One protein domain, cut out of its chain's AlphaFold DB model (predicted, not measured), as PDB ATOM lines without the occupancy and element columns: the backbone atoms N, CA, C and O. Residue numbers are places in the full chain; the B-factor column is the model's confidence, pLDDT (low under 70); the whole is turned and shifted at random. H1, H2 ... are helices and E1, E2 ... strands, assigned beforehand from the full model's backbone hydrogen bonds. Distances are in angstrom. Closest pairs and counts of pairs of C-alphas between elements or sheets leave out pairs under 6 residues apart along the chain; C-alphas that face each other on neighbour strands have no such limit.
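AT A GLANCE: This is residues 52 to 146 of the 148 residues of an uncharacterized protein of Vibrio campbellii (UniProt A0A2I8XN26). A twisted sheet of three strands forms the middle of three layers, with H1 over one face and H2 and H3 over the other. The printed part has 95 residues, ordered E1 E2 H1 E3 H2 H3, class mixed; the antiparallel sheet runs E2 E1 E3. It is compact, with a radius of gyration of the C-alphas of 12.5 A and spans of 33 by 27 by 23 A.

HOW THE PARTS SIT: E1, residues 52 to 58, forms a hairpin with E2, residues 65 to 70; N 54 and O 68 are 2.8 A apart, within hydrogen-bond range. H1, residues 74 to 83, is on the sheet at a height of 7.2 A. E2, H1 and E3, residues 92 to 100, form a split strand-helix-strand unit, E1 between its strands, with a right-handed crossover. N 95 and O 55 of E3 and E1 are within range at 2.8 A. H2, residues 103 to 116, and H3, residues 133 to 146, only just touch, with 3 pairs of C-alphas within 8 A, the closest Cys 110 and Ile 140, 6.9 A. O i to N i+4 pairs are within range throughout H1 and H2, and 9 of 10 in H3.

IN THESE COORDINATES: E1 spans 19.3 A from C-alpha 52 (99.745, 160.191, 169.398); H3 spans 20.8 A to C-alpha 146 (106.948, 157.728, 155.926).

THE WHOLE: The farthest C-alphas, Gly 88 and Ile 146, are 34.9 A apart. The printed part has no cut; H2 to H3 is a long link. Residues 119 to 128 and 143 to 146 have pLDDT under 70.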
ATOM      1  N   LYS A  52      98.535 159.377 169.306       90.12
ATOM      2  CA  LYS A  52      99.745 160.191 169.398       90.12
ATOM      3  C   LYS A  52     100.920 159.388 169.949       90.12
ATOM      4  O   LYS A  52     100.794 158.730 170.981       90.12
ATOM      5  N   ILE A  53     102.077 159.515 169.308       89.62
ATOM      6  CA  ILE A  53     103.374 159.216 169.927       89.62
ATOM      7  C   ILE A  53     103.813 160.462 170.686       89.62
ATOM      8  O   ILE A  53     103.727 161.573 170.159       89.62
ATOM      9  N   TYR A  54     104.320 160.298 171.900       90.56
ATOM     10  CA  TYR A  54     104.906 161.379 172.681       90.56
ATOM     11  C   TYR A  54     106.303 161.013 173.171       90.56
ATOM     12  O   TYR A  54     106.587 159.873 173.526       90.56
ATOM     13  N   VAL A  55     107.174 162.017 173.195       91.00
ATOM     14  CA  VAL A  55     108.506 161.956 173.792       91.00
ATOM     15  C   VAL A  55     108.491 162.840 175.025       91.00
ATOM     16  O   VAL A  55     108.127 164.016 174.934       91.00
ATOM     17  N   ILE A  56     108.877 162.281 176.163       94.12
ATOM     18  CA  ILE A  56     108.922 162.957 177.459       94.12
ATOM     19  C   ILE A  56     110.306 162.831 178.088       94.12
ATOM     20  O   ILE A  56     111.086 161.956 177.721       94.12
ATOM     21  N   TYR A  57     110.608 163.712 179.032       94.25
ATOM     22  CA  TYR A  57     111.860 163.732 179.792       94.25
ATOM     23  C   TYR A  57     111.594 164.291 181.194       94.25
ATOM     24  O   TYR A  57     110.721 165.153 181.326       94.25
ATOM     25  N   PRO A  58     112.312 163.850 182.235       95.25
ATOM     26  CA  PRO A  58     112.226 164.468 183.548       95.25
ATOM     27  C   PRO A  58     112.986 165.801 183.545       95.25
ATOM     28  O   PRO A  58     114.111 165.891 183.045       95.25
ATOM     29  N   LYS A  59     112.394 166.860 184.107       94.38
ATOM     30  CA  LYS A  59     113.033 168.190 184.192       94.38
ATOM     31  C   LYS A  59     114.366 168.148 184.953       94.38
ATOM     32  O   LYS A  59     115.294 168.864 184.584       94.38
ATOM     33  N   SER A  60     114.465 167.274 185.951       94.38
ATOM     34  CA  SER A  60     115.636 167.002 186.788       94.38
ATOM     35  C   SER A  60     116.754 166.262 186.058       94.38
ATOM     36  O   SER A  60     117.898 166.332 186.496       94.38
ATOM     37  N   ASN A  61     116.467 165.553 184.961       90.50
ATOM     38  CA  ASN A  61     117.493 164.864 184.182       90.50
ATOM     39  C   ASN A  61     117.137 164.784 182.689       90.50
ATOM     40  O   ASN A  61     116.492 163.846 182.223       90.50
ATOM     41  N   LYS A  62     117.659 165.731 181.906       88.31
ATOM     42  CA  LYS A  62     117.447 165.797 180.450       88.31
ATOM     43  C   LYS A  62     118.174 164.703 179.655       88.31
ATOM     44  O   LYS A  62     117.993 164.631 178.443       88.31
ATOM     45  N   TRP A  63     118.990 163.867 180.295       86.25
ATOM     46  CA  TRP A  63     119.676 162.737 179.653       86.25
ATOM     47  C   TRP A  63     118.869 161.445 179.682       86.25
ATOM     48  O   TRP A  63     119.319 160.430 179.160       86.25
ATOM     49  N   ILE A  64     117.680 161.488 180.275       86.56
ATOM     50  CA  ILE A  64     116.722 160.396 180.255       86.56
ATOM     51  C   ILE A  64     115.517 160.860 179.449       86.56
ATOM     52  O   ILE A  64     115.037 161.986 179.601       86.56
ATOM     53  N   CYS A  65     114.999 159.993 178.595       90.00
ATOM     54  CA  CYS A  65     113.745 160.242 177.913       90.00
ATOM     55  C   CYS A  65     112.879 158.990 177.916       90.00
ATOM     56  O   CYS A  65     113.359 157.881 178.119       90.00
ATOM     57  N   LYS A  66     111.586 159.171 177.690       88.81
ATOM     58  CA  LYS A  66     110.644 158.088 177.445       88.81
ATOM     59  C   LYS A  66     109.863 158.394 176.185       88.81
ATOM     60  O   LYS A  66     109.448 159.527 175.952       88.81
ATOM     61  N   VAL A  67     109.670 157.362 175.382       87.38
ATOM     62  CA  VAL A  67     108.824 157.383 174.196       87.38
ATOM     63  C   VAL A  67     107.614 156.535 174.536       87.38
ATOM     64  O   VAL A  67     107.758 155.383 174.935       87.38
ATOM     65  N   GLY A  68     106.431 157.124 174.442       87.75
ATOM     66  CA  GLY A  68     105.180 156.443 174.730       87.75
ATOM     67  C   GLY A  68     104.145 156.705 173.652       87.75
ATOM     68  O   GLY A  68     104.272 157.630 172.849       87.75
ATOM     69  N   LEU A  69     103.099 155.888 173.659       88.94
ATOM     70  CA  LEU A  69     101.946 156.045 172.787       88.94
ATOM     71  C   LEU A  69     100.690 156.268 173.618       88.94
ATOM     72  O   LEU A  69     100.569 155.798 174.751       88.94
ATOM     73  N   THR A  70      99.753 157.032 173.074       90.50
ATOM     74  CA  THR A  70      98.453 157.266 173.700       90.50
ATOM     75  C   THR A  70      97.378 157.485 172.645       90.50
ATOM     76  O   THR A  70      97.599 158.149 171.635       90.50
ATOM     77  N   LYS A  71      96.183 156.946 172.896       90.69
ATOM     78  CA  LYS A  71      94.957 157.292 172.151       90.69
ATOM     79  C   LYS A  71      94.395 158.657 172.565       90.69
ATOM     80  O   LYS A  71      93.549 159.215 171.881       90.69
ATOM     81  N   ARG A  72      94.812 159.157 173.730       88.19
ATOM     82  CA  ARG A  72      94.279 160.357 174.385       88.19
ATOM     83  C   ARG A  72      95.279 161.510 174.288       88.19
ATOM     84  O   ARG A  72      96.234 161.471 173.520       88.19
ATOM     85  N   ASP A  73      95.067 162.546 175.088       91.81
ATOM     86  CA  ASP A  73      96.043 163.613 175.258       91.81
ATOM     87  C   ASP A  73      97.318 163.105 175.963       91.81
ATOM     88  O   ASP A  73      97.261 162.395 176.971       91.81
ATOM     89  N   ALA A  74      98.475 163.482 175.419       93.50
ATOM     90  CA  ALA A  74      99.782 163.167 175.978       93.50
ATOM     91  C   ALA A  74     100.027 163.907 177.298       93.50
ATOM     92  O   ALA A  74     100.616 163.327 178.206       93.50
ATOM     93  N   HIS A  75      99.540 165.144 177.445       94.75
ATOM     94  CA  HIS A  75      99.733 165.915 178.679       94.75
ATOM     95  C   HIS A  75      99.034 165.264 179.868       94.75
ATOM     96  O   HIS A  75      99.641 165.098 180.923       94.75
ATOM     97  N   ARG A  76      97.798 164.799 179.664       95.62
ATOM     98  CA  ARG A  76      97.074 164.019 180.672       95.62
ATOM     99  C   ARG A  76      97.836 162.754 181.063       95.62
ATOM    100  O   ARG A  76      97.962 162.462 182.244       95.62
ATOM    101  N   ARG A  77      98.383 162.022 180.085       94.38
ATOM    102  CA  ARG A  77      99.166 160.812 180.371       94.38
ATOM    103  C   ARG A  77     100.440 161.119 181.160       94.38
ATOM    104  O   ARG A  77     100.829 160.331 182.009       94.38
ATOM    105  N   VAL A  78     101.081 162.254 180.896       95.31
ATOM    106  CA  VAL A  78     102.257 162.703 181.652       95.31
ATOM    107  C   VAL A  78     101.905 163.092 183.082       95.31
ATOM    108  O   VAL A  78     102.663 162.746 183.980       95.31
ATOM    109  N   ALA A  79     100.760 163.740 183.308       96.38
ATOM    110  CA  ALA A  79     100.276 164.010 184.661       96.38
ATOM    111  C   ALA A  79     100.112 162.704 185.458       96.38
ATOM    112  O   ALA A  79     100.680 162.577 186.534       96.38
ATOM    113  N   GLU A  80      99.481 161.683 184.863       95.44
ATOM    114  CA  GLU A  80      99.346 160.357 185.490       95.44
ATOM    115  C   GLU A  80     100.709 159.714 185.818       95.44
ATOM    116  O   GLU A  80     100.865 159.092 186.865       95.44
ATOM    117  N   LEU A  81     101.714 159.854 184.940       94.19
ATOM    118  CA  LEU A  81     103.069 159.345 185.200       94.19
ATOM    119  C   LEU A  81     103.762 160.088 186.347       94.19
ATOM    120  O   LEU A  81     104.516 159.471 187.101       94.19
ATOM    121  N   ASN A  82     103.517 161.394 186.462       96.81
ATOM    122  CA  ASN A  82     104.068 162.220 187.529       96.81
ATOM    123  C   ASN A  82     103.449 161.869 188.882       96.81
ATOM    124  O   ASN A  82     104.194 161.675 189.842       96.81
ATOM    125  N   ASP A  83     102.128 161.693 188.927       97.25
ATOM    126  CA  ASP A  83     101.401 161.271 190.129       97.25
ATOM    127  C   ASP A  83     101.857 159.884 190.610       97.25
ATOM    128  O   ASP A  83     101.928 159.616 191.806       97.25
ATOM    129  N   GLN A  84     102.216 158.999 189.674       95.50
ATOM    130  CA  GLN A  84     102.710 157.649 189.962       95.50
ATOM    131  C   GLN A  84     104.209 157.584 190.291       95.50
ATOM    132  O   GLN A  84     104.722 156.487 190.521       95.50
ATOM    133  N   CYS A  85     104.934 158.709 190.277       92.81
ATOM    134  CA  CYS A  85     106.394 158.740 190.423       92.81
ATOM    135  C   CYS A  85     107.102 157.735 189.493       92.81
ATOM    136  O   CYS A  85     108.007 156.998 189.902       92.81
ATOM    137  N   TYR A  86     106.668 157.668 188.231       89.00
ATOM    138  CA  TYR A  86     107.147 156.674 187.276       89.00
ATOM    139  C   TYR A  86     108.676 156.711 187.122       89.00
ATOM    140  O   TYR A  86     109.265 157.760 186.856       89.00
ATOM    141  N   PHE A  87     109.319 155.544 187.263       89.00
ATOM    142  CA  PHE A  87     110.782 155.391 187.241       89.00
ATOM    143  C   PHE A  87     111.503 156.247 188.310       89.00
ATOM    144  O   PHE A  87     112.606 156.745 188.094       89.00
ATOM    145  N   GLY A  88     110.859 156.464 189.462       91.19
ATOM    146  CA  GLY A  88     111.399 157.287 190.551       91.19
ATOM    147  C   GLY A  88     111.436 158.784 190.230       91.19
ATOM    148  O   GLY A  88     112.195 159.528 190.851       91.19
ATOM    149  N   LYS A  89     110.662 159.230 189.234       92.12
ATOM    150  CA  LYS A  89     110.593 160.619 188.770       92.12
ATOM    151  C   LYS A  89     109.137 161.073 188.691       92.12
ATOM    152  O   LYS A  89     108.295 160.355 188.163       92.12
ATOM    153  N   SER A  90     108.859 162.275 189.187       95.69
ATOM    154  CA  SER A  90     107.527 162.904 189.194       95.69
ATOM    155  C   SER A  90     107.487 164.229 188.423       95.69
ATOM    156  O   SER A  90     106.537 165.002 188.514       95.69
ATOM    157  N   ASP A  91     108.540 164.517 187.662       96.38
ATOM    158  CA  ASP A  91     108.772 165.783 186.977       96.38
ATOM    159  C   ASP A  91     108.920 165.607 185.458       96.38
ATOM    160  O   ASP A  91     109.614 166.378 184.786       96.38
ATOM    161  N   TRP A  92     108.264 164.589 184.904       96.25
ATOM    162  CA  TRP A  92     108.187 164.349 183.470       96.25
ATOM    163  C   TRP A  92     107.487 165.505 182.764       96.25
ATOM    164  O   TRP A  92     106.460 166.024 183.207       96.25
ATOM    165  N   ASN A  93     108.039 165.890 181.618       96.50
ATOM    166  CA  ASN A  93     107.507 166.926 180.754       96.50
ATOM    167  C   ASN A  93     107.445 166.439 179.306       96.50
ATOM    168  O   ASN A  93     108.339 165.728 178.840       96.50
ATOM    169  N   VAL A  94     106.409 166.854 178.578       95.50
ATOM    170  CA  VAL A  94     106.275 166.567 177.146       95.50
ATOM    171  C   VAL A  94     107.305 167.392 176.381       95.50
ATOM    172  O   VAL A  94     107.307 168.618 176.444       95.50
ATOM    173  N   TYR A  95     108.180 166.722 175.636       93.25
ATOM    174  CA  TYR A  95     109.096 167.368 174.699       93.25
ATOM    175  C   TYR A  95     108.443 167.553 173.331       93.25
ATOM    176  O   TYR A  95     108.477 168.638 172.750       93.25
ATOM    177  N   LYS A  96     107.854 166.479 172.793       91.62
ATOM    178  CA  LYS A  96     107.228 166.499 171.470       91.62
ATOM    179  C   LYS A  96     106.148 165.438 171.339       91.62
ATOM    180  O   LYS A  96     106.268 164.362 171.917       91.62
ATOM    181  N   THR A  97     105.137 165.731 170.530       91.75
ATOM    182  CA  THR A  97     104.081 164.796 170.140       91.75
ATOM    183  C   THR A  97     103.986 164.690 168.618       91.75
ATOM    184  O   THR A  97     104.314 165.636 167.895       91.75
ATOM    185  N   TYR A  98     103.552 163.526 168.142       87.94
ATOM    186  CA  TYR A  98     103.294 163.223 166.737       87.94
ATOM    187  C   TYR A  98     101.957 162.516 166.623       87.94
ATOM    188  O   TYR A  98     101.717 161.557 167.350       87.94
ATOM    189  N   GLU A  99     101.102 162.971 165.716       89.25
ATOM    190  CA  GLU A  99      99.846 162.288 165.418       89.25
ATOM    191  C   GLU A  99     100.108 161.086 164.512       89.25
ATOM    192  O   GLU A  99     100.921 161.161 163.588       89.25
ATOM    193  N   VAL A 100      99.433 159.974 164.796       86.94
ATOM    194  CA  VAL A 100      99.566 158.718 164.054       86.94
ATOM    195  C   VAL A 100      98.193 158.177 163.686       86.94
ATOM    196  O   VAL A 100      97.247 158.263 164.468       86.94
ATOM    197  N   SER A 101      98.083 157.633 162.477       85.25
ATOM    198  CA  SER A 101      96.852 157.040 161.946       85.25
ATOM    199  C   SER A 101      96.661 155.579 162.342       85.25
ATOM    200  O   SER A 101      95.537 155.102 162.297       85.25
ATOM    201  N   ASP A 102      97.729 154.883 162.730       85.88
ATOM    202  CA  ASP A 102      97.694 153.524 163.267       85.88
ATOM    203  C   ASP A 102      98.682 153.445 164.434       85.88
ATOM    204  O   ASP A 102      99.895 153.570 164.256       85.88
ATOM    205  N   ILE A 103      98.156 153.298 165.650       83.88
ATOM    206  CA  ILE A 103      98.976 153.281 166.868       83.88
ATOM    207  C   ILE A 103      99.829 152.024 166.938       83.88
ATOM    208  O   ILE A 103     100.981 152.106 167.354       83.88
ATOM    209  N   LYS A 104      99.270 150.876 166.547       82.25
ATOM    210  CA  LYS A 104      99.954 149.590 166.678       82.25
ATOM    211  C   LYS A 104     101.144 149.543 165.731       82.25
ATOM    212  O   LYS A 104     102.252 149.239 166.152       82.25
ATOM    213  N   GLN A 105     100.927 149.949 164.481       83.31
ATOM    214  CA  GLN A 105     102.010 150.041 163.509       83.31
ATOM    215  C   GLN A 105     103.083 151.046 163.952       83.31
ATOM    216  O   GLN A 105     104.276 150.771 163.857       83.31
ATOM    217  N   ALA A 106     102.673 152.201 164.482       81.94
ATOM    218  CA  ALA A 106     103.616 153.216 164.935       81.94
ATOM    219  C   ALA A 106     104.439 152.768 166.162       81.94
ATOM    220  O   ALA A 106     105.600 153.164 166.300       81.94
ATOM    221  N   GLU A 107     103.859 151.945 167.037       80.06
ATOM    222  CA  GLU A 107     104.547 151.300 168.158       80.06
ATOM    223  C   GLU A 107     105.585 150.288 167.669       80.06
ATOM    224  O   GLU A 107     106.755 150.393 168.050       80.06
ATOM    225  N   ASP A 108     105.179 149.373 166.785       82.12
ATOM    226  CA  ASP A 108     106.049 148.345 166.205       82.12
ATOM    227  C   ASP A 108     107.250 148.978 165.482       82.12
ATOM    228  O   ASP A 108     108.397 148.552 165.662       82.12
ATOM    229  N   ASP A 109     107.016 150.054 164.728       81.31
ATOM    230  CA  ASP A 109     108.067 150.812 164.050       81.31
ATOM    231  C   ASP A 109     109.021 151.479 165.042       81.31
ATOM    232  O   ASP A 109     110.243 151.327 164.932       81.31
ATOM    233  N   CYS A 110     108.487 152.204 166.035       77.19
ATOM    234  CA  CYS A 110     109.305 152.845 167.063       77.19
ATOM    235  C   CYS A 110     110.174 151.817 167.790       77.19
ATOM    236  O   CYS A 110     111.380 152.029 167.935       77.19
ATOM    237  N   HIS A 111     109.587 150.692 168.198       75.44
ATOM    238  CA  HIS A 111     110.293 149.615 168.882       75.44
ATOM    239  C   HIS A 111     111.400 149.025 167.997       75.44
ATOM    240  O   HIS A 111     112.545 148.898 168.434       75.44
ATOM    241  N   SER A 112     111.100 148.743 166.727       79.56
ATOM    242  CA  SER A 112     112.062 148.199 165.761       79.56
ATOM    243  C   SER A 112     113.275 149.113 165.560       79.56
ATOM    244  O   SER A 112     114.409 148.645 165.441       79.56
ATOM    245  N   ILE A 113     113.074 150.429 165.572       76.06
ATOM    246  CA  ILE A 113     114.150 151.420 165.413       76.06
ATOM    247  C   ILE A 113     115.009 151.516 166.657       76.06
ATOM    248  O   ILE A 113     116.237 151.562 166.568       76.06
ATOM    249  N   LEU A 114     114.365 151.577 167.817       74.00
ATOM    250  CA  LEU A 114     115.065 151.662 169.088       74.00
ATOM    251  C   LEU A 114     115.921 150.404 169.303       74.00
ATOM    252  O   LEU A 114     117.083 150.542 169.687       74.00
ATOM    253  N   LEU A 115     115.411 149.221 168.926       74.75
ATOM    254  CA  LEU A 115     116.183 147.973 168.855       74.75
ATOM    255  C   LEU A 115     117.350 148.070 167.866       74.75
ATOM    256  O   LEU A 115     118.487 147.782 168.229       74.75
ATOM    257  N   ARG A 116     117.099 148.500 166.620       77.19
ATOM    258  CA  ARG A 116     118.135 148.596 165.571       77.19
ATOM    259  C   ARG A 116     119.302 149.489 165.980       77.19
ATOM    260  O   ARG A 116     120.439 149.238 165.598       77.19
ATOM    261  N   HIS A 117     119.021 150.539 166.741       72.44
ATOM    262  CA  HIS A 117     120.034 151.460 167.238       72.44
ATOM    263  C   HIS A 117     120.631 151.066 168.592       72.44
ATOM    264  O   HIS A 117     121.364 151.880 169.151       72.44
ATOM    265  N   GLN A 118     120.319 149.873 169.113       71.06
ATOM    266  CA  GLN A 118     120.778 149.383 170.419       71.06
ATOM    267  C   GLN A 118     120.464 150.363 171.563       71.06
ATOM    268  O   GLN A 118     121.205 150.468 172.534       71.06
ATOM    269  N   LEU A 119     119.370 151.121 171.431       68.06
ATOM    270  CA  LEU A 119     118.933 152.086 172.444       68.06
ATOM    271  C   LEU A 119     118.087 151.435 173.542       68.06
ATOM    272  O   LEU A 119     117.834 152.069 174.563       68.06
ATOM    273  N   ILE A 120     117.642 150.198 173.320       66.19
ATOM    274  CA  ILE A 120     116.956 149.349 174.296       66.19
ATOM    275  C   ILE A 120     117.665 148.009 174.400       66.19
ATOM    276  O   ILE A 120     118.192 147.503 173.405       66.19
ATOM    277  N   GLY A 121     117.663 147.449 175.612       58.66
ATOM    278  CA  GLY A 121     118.069 146.073 175.871       58.66
ATOM    279  C   GLY A 121     117.114 145.058 175.235       58.66
ATOM    280  O   GLY A 121     116.248 145.398 174.426       58.66
ATOM    281  N   LYS A 122     117.277 143.772 175.582       55.31
ATOM    282  CA  LYS A 122     116.431 142.681 175.056       55.31
ATOM    283  C   LYS A 122     114.942 143.036 175.190       55.31
ATOM    284  O   LYS A 122     114.561 143.666 176.168       55.31
ATOM    285  N   LYS A 123     114.143 142.550 174.226       51.53
ATOM    286  CA  LYS A 123     112.701 142.735 173.898       51.53
ATOM    287  C   LYS A 123     111.687 143.134 175.004       51.53
ATOM    288  O   LYS A 123     110.584 143.538 174.662       51.53
ATOM    289  N   ASN A 124     112.035 143.033 176.286       51.38
ATOM    290  CA  ASN A 124     111.184 143.280 177.450       51.38
ATOM    291  C   ASN A 124     111.643 144.444 178.358       51.38
ATOM    292  O   ASN A 124     110.935 144.748 179.319       51.38
ATOM    293  N   GLU A 125     112.787 145.096 178.106       50.78
ATOM    294  CA  GLU A 125     113.215 146.260 178.898       50.78
ATOM    295  C   GLU A 125     112.483 147.532 178.450       50.78
ATOM    296  O   GLU A 125     112.599 148.012 177.322       50.78
ATOM    297  N   LYS A 126     111.634 148.019 179.356       56.00
ATOM    298  CA  LYS A 126     110.554 148.966 179.102       56.00
ATOM    299  C   LYS A 126     111.030 150.419 179.010       56.00
ATOM    300  O   LYS A 126     111.591 150.953 179.957       56.00
ATOM    301  N   GLU A 127     110.615 151.061 177.917       65.25
ATOM    302  CA  GLU A 127     110.040 152.420 177.796       65.25
ATOM    303  C   GLU A 127     110.861 153.660 178.209       65.25
ATOM    304  O   GLU A 127     110.468 154.769 177.837       65.25
ATOM    305  N   VAL A 128     111.973 153.524 178.935       60.22
ATOM    306  CA  VAL A 128     112.831 154.636 179.374       60.22
ATOM    307  C   VAL A 128     114.237 154.454 178.816       60.22
ATOM    308  O   VAL A 128     114.834 153.390 178.930       60.22
ATOM    309  N   PHE A 129     114.768 155.512 178.220       72.25
ATOM    310  CA  PHE A 129     116.017 155.511 177.478       72.25
ATOM    311  C   PHE A 129     116.995 156.503 178.103       72.25
ATOM    312  O   PHE A 129     116.657 157.672 178.301       72.25
ATOM    313  N   SER A 130     118.232 156.066 178.329       71.00
ATOM    314  CA  SER A 130     119.354 156.934 178.706       71.00
ATOM    315  C   SER A 130     119.896 157.666 177.478       71.00
ATOM    316  O   SER A 130     120.996 157.398 176.999       71.00
ATOM    317  N   LEU A 131     119.079 158.542 176.900       75.25
ATOM    318  CA  LEU A 131     119.451 159.357 175.753       75.25
ATOM    319  C   LEU A 131     118.738 160.709 175.795       75.25
ATOM    320  O   LEU A 131     117.607 160.829 176.269       75.25
ATOM    321  N   HIS A 132     119.391 161.735 175.251       79.69
ATOM    322  CA  HIS A 132     118.831 163.082 175.208       79.69
ATOM    323  C   HIS A 132     117.568 163.132 174.316       79.69
ATOM    324  O   HIS A 132     117.616 162.651 173.178       79.69
ATOM    325  N   PRO A 133     116.454 163.771 174.734       78.44
ATOM    326  CA  PRO A 133     115.169 163.739 174.019       78.44
ATOM    327  C   PRO A 133     115.244 164.271 172.580       78.44
ATOM    328  O   PRO A 133     114.500 163.818 171.711       78.44
ATOM    329  N   PHE A 134     116.181 165.180 172.294       81.31
ATOM    330  CA  PHE A 134     116.468 165.638 170.929       81.31
ATOM    331  C   PHE A 134     116.861 164.485 169.990       81.31
ATOM    332  O   PHE A 134     116.381 164.415 168.859       81.31
ATOM    333  N   ILE A 135     117.698 163.554 170.461       81.00
ATOM    334  CA  ILE A 135     118.162 162.409 169.670       81.00
ATOM    335  C   ILE A 135     116.995 161.444 169.423       81.00
ATOM    336  O   ILE A 135     116.821 160.988 168.291       81.00
ATOM    337  N   ALA A 136     116.151 161.190 170.436       77.12
ATOM    338  CA  ALA A 136     114.922 160.405 170.269       77.12
ATOM    339  C   ALA A 136     114.028 161.016 169.185       77.12
ATOM    340  O   ALA A 136     113.610 160.333 168.251       77.12
ATOM    341  N   VAL A 137     113.792 162.327 169.261       82.06
ATOM    342  CA  VAL A 137     112.977 163.057 168.286       82.06
ATOM    343  C   VAL A 137     113.556 163.003 166.878       82.06
ATOM    344  O   VAL A 137     112.795 162.778 165.941       82.06
ATOM    345  N   MET A 138     114.866 163.183 166.709       83.25
ATOM    346  CA  MET A 138     115.520 163.092 165.398       83.25
ATOM    347  C   MET A 138     115.292 161.725 164.745       83.25
ATOM    348  O   MET A 138     114.918 161.657 163.572       83.25
ATOM    349  N   LYS A 139     115.462 160.643 165.512       79.31
ATOM    350  CA  LYS A 139     115.266 159.273 165.019       79.31
ATOM    351  C   LYS A 139     113.798 158.998 164.690       79.31
ATOM    352  O   LYS A 139     113.503 158.560 163.583       79.31
ATOM    353  N   ILE A 140     112.879 159.350 165.593       76.62
ATOM    354  CA  ILE A 140     111.431 159.172 165.393       76.62
ATOM    355  C   ILE A 140     110.942 159.971 164.181       76.62
ATOM    356  O   ILE A 140     110.233 159.440 163.332       76.62
ATOM    357  N   ARG A 141     111.346 161.239 164.051       79.00
ATOM    358  CA  ARG A 141     110.916 162.110 162.948       79.00
ATOM    359  C   ARG A 141     111.331 161.563 161.586       79.00
ATOM    360  O   ARG A 141     110.555 161.674 160.642       79.00
ATOM    361  N   ASN A 142     112.540 161.017 161.461       77.06
ATOM    362  CA  ASN A 142     113.015 160.478 160.186       77.06
ATOM    363  C   ASN A 142     112.215 159.253 159.738       77.06
ATOM    364  O   ASN A 142     111.976 159.103 158.546       77.06
ATOM    365  N   THR A 143     111.718 158.459 160.678       68.06
ATOM    366  CA  THR A 143     110.834 157.327 160.382       68.06
ATOM    367  C   THR A 143     109.412 157.776 160.112       68.06
ATOM    368  O   THR A 143     108.811 157.375 159.120       68.06
ATOM    369  N   LEU A 144     108.869 158.659 160.952       65.69
ATOM    370  CA  LEU A 144     107.492 159.117 160.801       65.69
ATOM    371  C   LEU A 144     107.269 159.958 159.538       65.69
ATOM    372  O   LEU A 144     106.131 160.122 159.113       65.69
ATOM    373  N   LYS A 145     108.334 160.444 158.882       61.94
ATOM    374  CA  LYS A 145     108.255 161.012 157.523       61.94
ATOM    375  C   LYS A 145     107.655 160.040 156.495       61.94
ATOM    376  O   LYS A 145     107.173 160.517 155.477       61.94
ATOM    377  N   ILE A 146     107.635 158.730 156.760       51.81
ATOM    378  CA  ILE A 146     106.948 157.728 155.926       51.81
ATOM    379  C   ILE A 146     105.409 157.862 156.028       51.81
ATOM    380  O   ILE A 146     104.696 157.489 155.094       51.81
TER     381      ILE A 146